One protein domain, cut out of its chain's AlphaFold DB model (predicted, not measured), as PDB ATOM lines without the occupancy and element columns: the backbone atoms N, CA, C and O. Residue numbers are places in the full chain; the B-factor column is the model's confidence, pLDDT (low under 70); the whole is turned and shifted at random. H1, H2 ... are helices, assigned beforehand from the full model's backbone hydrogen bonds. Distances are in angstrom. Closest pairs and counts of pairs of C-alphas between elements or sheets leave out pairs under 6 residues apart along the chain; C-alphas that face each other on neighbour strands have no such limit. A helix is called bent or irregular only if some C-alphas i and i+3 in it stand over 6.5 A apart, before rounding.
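What this domain is: This is residues 4 to 51 of the 57 residues of the protein "Putative phage protein" of Clostridioides difficile (strain 630) (UniProt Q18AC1). Two helices of 13 residues, H2 and H3, meet about perpendicular, with the last residues of H2, 24 to 26, packing on H3; a short helix, H1, lies at one end of the elongated domain, and the long link of residues 27 to 37 loops round at the other end. The first residue of H1, Lys 4, comes back near the last turn of H3 at Leu 49. The printed part has 48 residues with three named helices, in the order H1, H2, H3, and no named strand; the class is all helix. The whole is compact, with a radius of gyration of the C-alphas of 10.7 A, and the C-alphas span 34 by 18 by 15 A.

How they stand to each other: H2, residues 14 to 26, touches H3, residues 38 to 50, with residues 24 to 26 of H2 alone. The closest C-alphas of the two are those of Ile 25 and Tyr 45, 5.4 A apart. Their lines stand about perpendicular, at 87 degrees, and their centres are 10.4 A apart. H1, residues 4 to 9, touches no helix but is near H3: the two are close but not clearly touching, and their closest C-alphas are those of Lys 4 and Leu 49, 4.7 A apart. H1 and H3 run the same way at a steep tilt of 65 degrees. H1 and H2 are close but not clearly touching, the closest C-alphas being those of Cys 7 and Val 17, 7.4 A apart. They run opposite ways at a tilt of 37 degrees, only just steep. In H1 and H3 every O i to N i+4 pair is within hydrogen-bond range; in H2, 7 of 9 pairs are.

Where its parts are: H2 begins at C-alpha 14, at (47.107, 58.291, -24.399), and measures 14.0 A from first to last C-alpha. H2 is irregular: C-alphas 20 and 23 are 8.2 A apart, and its line is a rough one. H3, of the same number of residues, measures 19.0 A and ends at C-alpha 50, at (35.136, 50.852, -22.015). H1 has 6 residues, begins at C-alpha 4, at (37.842, 56.357, -19.948), and measures 8.7 A.

The domain as a whole: The C-alphas farthest apart are those of Ser 9 and Lys 33, at 33.8 A, while those of the first and last printed residues, Lys 4 and Lys 51, are 8.2 A apart. The printed part has no cut. The link from H1 to H2 is tight, with 4 residues between them, and the link from H2 to H3 is long, with 11 residues. The mean pLDDT of the printed part is 85.0; residues 31 to 36 and residue 38 are under 70, where the model's confidence is low.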
ATOM      1  N   LYS A   4      38.001  55.067 -19.259       94.12
ATOM      2  CA  LYS A   4      37.842  56.357 -19.948       94.12
ATOM      3  C   LYS A   4      37.514  57.507 -18.998       94.12
ATOM      4  O   LYS A   4      38.070  58.597 -19.130       94.12
ATOM      5  N   GLU A   5      36.608  57.292 -18.049       94.12
ATOM      6  CA  GLU A   5      36.248  58.299 -17.043       94.12
ATOM      7  C   GLU A   5      37.400  58.572 -16.066       94.12
ATOM      8  O   GLU A   5      37.639  59.725 -15.701       94.12
ATOM      9  N   MET A   6      38.158  57.538 -15.697       93.69
ATOM     10  CA  MET A   6      39.358  57.670 -14.865       93.69
ATOM     11  C   MET A   6      40.465  58.454 -15.569       93.69
ATOM     12  O   MET A   6      41.022  59.372 -14.968       93.69
ATOM     13  N   CYS A   7      40.736  58.169 -16.846       92.88
ATOM     14  CA  CYS A   7      41.742  58.897 -17.621       92.88
ATOM     15  C   CYS A   7      41.393  60.386 -17.714       92.88
ATOM     16  O   CYS A   7      42.243  61.237 -17.467       92.88
ATOM     17  N   LYS A   8      40.116  60.706 -17.972       92.62
ATOM     18  CA  LYS A   8      39.621  62.092 -17.973       92.62
ATOM     19  C   LYS A   8      39.771  62.768 -16.611       92.62
ATOM     20  O   LYS A   8      40.207  63.911 -16.551       92.62
ATOM     21  N   SER A   9      39.424  62.072 -15.528       94.00
ATOM     22  CA  SER A   9      39.481  62.621 -14.165       94.00
ATOM     23  C   SER A   9      40.912  62.905 -13.704       94.00
ATOM     24  O   SER A   9      41.140  63.858 -12.966       94.00
ATOM     25  N   ASN A  10      41.873  62.102 -14.168       92.12
ATOM     26  CA  ASN A  10      43.295  62.254 -13.861       92.12
ATOM     27  C   ASN A  10      44.068  63.074 -14.908       92.12
ATOM     28  O   ASN A  10      45.275  63.240 -14.762       92.12
ATOM     29  N   ASN A  11      43.390  63.591 -15.944       94.25
ATOM     30  CA  ASN A  11      43.999  64.327 -17.056       94.25
ATOM     31  C   ASN A  11      45.163  63.564 -17.724       94.25
ATOM     32  O   ASN A  11      46.187  64.160 -18.050       94.25
ATOM     33  N   LEU A  12      44.999  62.247 -17.896       93.81
ATOM     34  CA  LEU A  12      45.990  61.388 -18.542       93.81
ATOM     35  C   LEU A  12      45.832  61.443 -20.060       93.81
ATOM     36  O   LEU A  12      44.724  61.271 -20.581       93.81
ATOM     37  N   ASP A  13      46.945  61.629 -20.762       93.31
ATOM     38  CA  ASP A  13      46.992  61.459 -22.212       93.31
ATOM     39  C   ASP A  13      47.217  59.989 -22.612       93.31
ATOM     40  O   ASP A  13      47.619  59.147 -21.808       93.31
ATOM     41  N   GLU A  14      46.961  59.658 -23.878       89.62
ATOM     42  CA  GLU A  14      47.107  58.291 -24.399       89.62
ATOM     43  C   GLU A  14      48.515  57.715 -24.176       89.62
ATOM     44  O   GLU A  14      48.671  56.530 -23.878       89.62
ATOM     45  N   ARG A  15      49.561  58.545 -24.251       92.00
ATOM     46  CA  ARG A  15      50.944  58.105 -24.054       92.00
ATOM     47  C   ARG A  15      51.189  57.715 -22.598       92.00
ATOM     48  O   ARG A  15      51.869  56.717 -22.342       92.00
ATOM     49  N   GLU A  16      50.659  58.479 -21.652       93.25
ATOM     50  CA  GLU A  16      50.722  58.172 -20.220       93.25
ATOM     51  C   GLU A  16      49.903  56.930 -19.865       93.25
ATOM     52  O   GLU A  16      50.368  56.079 -19.095       93.25
ATOM     53  N   VAL A  17      48.723  56.791 -20.470       92.56
ATOM     54  CA  VAL A  17      47.845  55.632 -20.297       92.56
ATOM     55  C   VAL A  17      48.521  54.366 -20.819       92.56
ATOM     56  O   VAL A  17      48.677  53.405 -20.067       92.56
ATOM     57  N   CYS A  18      49.024  54.373 -22.054       88.50
ATOM     58  CA  CYS A  18      49.738  53.238 -22.642       88.50
ATOM     59  C   CYS A  18      50.994  52.856 -21.843       88.50
ATOM     60  O   CYS A  18      51.308  51.673 -21.706       88.50
ATOM     61  N   LYS A  19      51.701  53.832 -21.256       90.50
ATOM     62  CA  LYS A  19      52.867  53.572 -20.398       90.50
ATOM     63  C   LYS A  19      52.488  52.925 -19.062       90.50
ATOM     64  O   LYS A  19      53.218  52.058 -18.585       90.50
ATOM     65  N   SER A  20      51.385  53.357 -18.456       92.06
ATOM     66  CA  SER A  20      50.976  52.927 -17.111       92.06
ATOM     67  C   SER A  20      50.173  51.626 -17.134       92.06
ATOM     68  O   SER A  20      50.377  50.758 -16.289       92.06
ATOM     69  N   PHE A  21      49.316  51.463 -18.142       90.50
ATOM     70  CA  PHE A  21      48.328  50.389 -18.246       90.50
ATOM     71  C   PHE A  21      48.551  49.480 -19.458       90.50
ATOM     72  O   PHE A  21      47.706  48.643 -19.762       90.50
ATOM     73  N   GLY A  22      49.694  49.582 -20.147       87.88
ATOM     74  CA  GLY A  22      49.962  48.840 -21.387       87.88
ATOM     75  C   GLY A  22      49.735  47.326 -21.291       87.88
ATOM     76  O   GLY A  22      49.277  46.710 -22.248       87.88
ATOM     77  N   LYS A  23      49.975  46.717 -20.121       84.81
ATOM     78  CA  LYS A  23      49.673  45.293 -19.888       84.81
ATOM     79  C   LYS A  23      48.171  45.001 -19.835       84.81
ATOM     80  O   LYS A  23      47.743  43.988 -20.371       84.81
ATOM     81  N   GLU A  24      47.385  45.866 -19.201       88.50
ATOM     82  CA  GLU A  24      45.925  45.719 -19.103       88.50
ATOM     83  C   GLU A  24      45.234  46.018 -20.434       88.50
ATOM     84  O   GLU A  24      44.271  45.345 -20.809       88.50
ATOM     85  N   ILE A  25      45.765  47.000 -21.164       89.06
ATOM     86  CA  ILE A  25      45.367  47.307 -22.535       89.06
ATOM     87  C   ILE A  25      45.637  46.087 -23.409       89.06
ATOM     88  O   ILE A  25      44.711  45.564 -24.011       89.06
ATOM     89  N   CYS A  26      46.855  45.539 -23.387       84.94
ATOM     90  CA  CYS A  26      47.193  44.334 -24.144       84.94
ATOM     91  C   CYS A  26      46.334  43.121 -23.737       84.94
ATOM     92  O   CYS A  26      45.869  42.382 -24.594       84.94
ATOM     93  N   ALA A  27      46.014  42.956 -22.450       82.88
ATOM     94  CA  ALA A  27      45.085  41.922 -21.976       82.88
ATOM     95  C   ALA A  27      43.625  42.139 -22.431       82.88
ATOM     96  O   ALA A  27      42.772  41.275 -22.230       82.88
ATOM     97  N   SER A  28      43.315  43.302 -23.006       82.69
ATOM     98  CA  SER A  28      42.041  43.609 -23.664       82.69
ATOM     99  C   SER A  28      42.092  43.381 -25.185       82.69
ATOM    100  O   SER A  28      41.067  43.553 -25.850       82.69
ATOM    101  N   CYS A  29      43.247  42.964 -25.732       83.31
ATOM    102  CA  CYS A  29      43.388  42.475 -27.107       83.31
ATOM    103  C   CYS A  29      42.591  41.165 -27.231       83.31
ATOM    104  O   CYS A  29      42.696  40.268 -26.396       83.31
ATOM    105  N   ILE A  30      41.748  41.076 -28.264       70.50
ATOM    106  CA  ILE A  30      40.923  39.887 -28.553       70.50
ATOM    107  C   ILE A  30      41.789  38.766 -29.154       70.50
ATOM    108  O   ILE A  30      41.409  37.599 -29.120       70.50
ATOM    109  N   ASN A  31      42.953  39.126 -29.705       66.06
ATOM    110  CA  ASN A  31      43.848  38.212 -30.392       66.06
ATOM    111  C   ASN A  31      44.711  37.434 -29.384       66.06
ATOM    112  O   ASN A  31      45.560  37.983 -28.688       66.06
ATOM    113  N   ASP A  32      44.472  36.133 -29.325       63.28
ATOM    114  CA  ASP A  32      45.178  35.123 -28.541       63.28
ATOM    115  C   ASP A  32      46.424  34.568 -29.261       63.28
ATOM    116  O   ASP A  32      47.185  33.776 -28.695       63.28
ATOM    117  N   LYS A  33      46.677  34.996 -30.505       63.25
ATOM    118  CA  LYS A  33      47.908  34.685 -31.240       63.25
ATOM    119  C   LYS A  33      48.991  35.686 -30.846       63.25
ATOM    120  O   LYS A  33      48.744  36.881 -30.796       63.25
ATOM    121  N   GLY A  34      50.198  35.184 -30.584       58.59
ATOM    122  CA  GLY A  34      51.300  35.909 -29.929       58.59
ATOM    123  C   GLY A  34      51.801  37.211 -30.574       58.59
ATOM    124  O   GLY A  34      52.646  37.856 -29.964       58.59
ATOM    125  N   ASP A  35      51.271  37.616 -31.731       60.78
ATOM    126  CA  ASP A  35      51.500  38.922 -32.349       60.78
ATOM    127  C   ASP A  35      50.156  39.675 -32.461       60.78
ATOM    128  O   ASP A  35      49.353  39.399 -33.353       60.78
ATOM    129  N   CYS A  36      49.902  40.618 -31.543       65.62
ATOM    130  CA  CYS A  36      48.797  41.585 -31.650       65.62
ATOM    131  C   CYS A  36      49.231  42.600 -32.738       65.62
ATOM    132  O   CYS A  36      50.251  43.281 -32.592       65.62
ATOM    133  N   GLU A  37      48.539  42.639 -33.883       72.12
ATOM    134  CA  GLU A  37      48.842  43.599 -34.954       72.12
ATOM    135  C   GLU A  37      48.518  45.035 -34.495       72.12
ATOM    136  O   GLU A  37      47.754  45.236 -33.556       72.12
ATOM    137  N   SER A  38      49.022  46.070 -35.183       68.81
ATOM    138  CA  SER A  38      48.740  47.475 -34.805       68.81
ATOM    139  C   SER A  38      47.239  47.777 -34.685       68.81
ATOM    140  O   SER A  38      46.829  48.472 -33.766       68.81
ATOM    141  N   LYS A  39      46.417  47.211 -35.578       75.00
ATOM    142  CA  LYS A  39      44.949  47.334 -35.530       75.00
ATOM    143  C   LYS A  39      44.346  46.670 -34.286       75.00
ATOM    144  O   LYS A  39      43.330  47.123 -33.772       75.00
ATOM    145  N   ASP A  40      44.970  45.592 -33.816       79.50
ATOM    146  CA  ASP A  40      44.522  44.850 -32.647       79.50
ATOM    147  C   ASP A  40      44.871  45.634 -31.371       79.50
ATOM    148  O   ASP A  40      44.091  45.614 -30.424       79.50
ATOM    149  N   CYS A  41      45.978  46.390 -31.368       81.44
ATOM    150  CA  CYS A  41      46.341  47.314 -30.289       81.44
ATOM    151  C   CYS A  41      45.346  48.476 -30.142       81.44
ATOM    152  O   CYS A  41      44.953  48.785 -29.017       81.44
ATOM    153  N   ASP A  42      44.904  49.084 -31.248       85.56
ATOM    154  CA  ASP A  42      43.908  50.168 -31.215       85.56
ATOM    155  C   ASP A  42      42.567  49.662 -30.660       85.56
ATOM    156  O   ASP A  42      41.964  50.273 -29.776       85.56
ATOM    157  N   ILE A  43      42.129  48.484 -31.118       88.62
ATOM    158  CA  ILE A  43      40.918  47.824 -30.610       88.62
ATOM    159  C   ILE A  43      41.079  47.465 -29.128       88.62
ATOM    160  O   ILE A  43      40.155  47.655 -28.342       88.62
ATOM    161  N   ALA A  44      42.246  46.962 -28.726       88.50
ATOM    162  CA  ALA A  44      42.539  46.634 -27.337       88.50
ATOM    163  C   ALA A  44      42.476  47.872 -26.428       88.50
ATOM    164  O   ALA A  44      41.973  47.784 -25.306       88.50
ATOM    165  N   TYR A  45      42.946  49.019 -26.919       90.69
ATOM    166  CA  TYR A  45      42.875  50.295 -26.217       90.69
ATOM    167  C   TYR A  45      41.431  50.771 -26.038       90.69
ATOM    168  O   TYR A  45      41.027  51.048 -24.908       90.69
ATOM    169  N   GLU A  46      40.624  50.775 -27.101       91.69
ATOM    170  CA  GLU A  46      39.199  51.133 -27.016       91.69
ATOM    171  C   GLU A  46      38.425  50.174 -26.097       91.69
ATOM    172  O   GLU A  46      37.703  50.611 -25.197       91.69
ATOM    173  N   ASN A  47      38.658  48.863 -26.220       90.12
ATOM    174  CA  ASN A  47      38.069  47.863 -25.328       90.12
ATOM    175  C   ASN A  47      38.456  48.110 -23.864       90.12
ATOM    176  O   ASN A  47      37.628  47.971 -22.963       90.12
ATOM    177  N   TRP A  48      39.720  48.451 -23.603       92.94
ATOM    178  CA  TRP A  48      40.182  48.764 -22.256       92.94
ATOM    179  C   TRP A  48      39.532  50.043 -21.726       92.94
ATOM    180  O   TRP A  48      39.129  50.058 -20.565       92.94
ATOM    181  N   LEU A  49      39.359  51.082 -22.548       93.88
ATOM    182  CA  LEU A  49      38.695  52.330 -22.155       93.88
ATOM    183  C   LEU A  49      37.245  52.112 -21.703       93.88
ATOM    184  O   LEU A  49      36.795  52.785 -20.768       93.88
ATOM    185  N   GLU A  50      36.528  51.186 -22.339       93.69
ATOM    186  CA  GLU A  50      35.136  50.852 -22.015       93.69
ATOM    187  C   GLU A  50      34.987  49.922 -20.803       93.69
ATOM    188  O   GLU A  50      33.902  49.851 -20.221       93.69
ATOM    189  N   LYS A  51      36.060  49.248 -20.364       90.38
ATOM    190  CA  LYS A  51      36.012  48.390 -19.172       90.38
ATOM    191  C   LYS A  51      35.697  49.200 -17.915       90.38
ATOM    192  O   LYS A  51      36.259  50.272 -17.662       90.38
TER     193      LYS A  51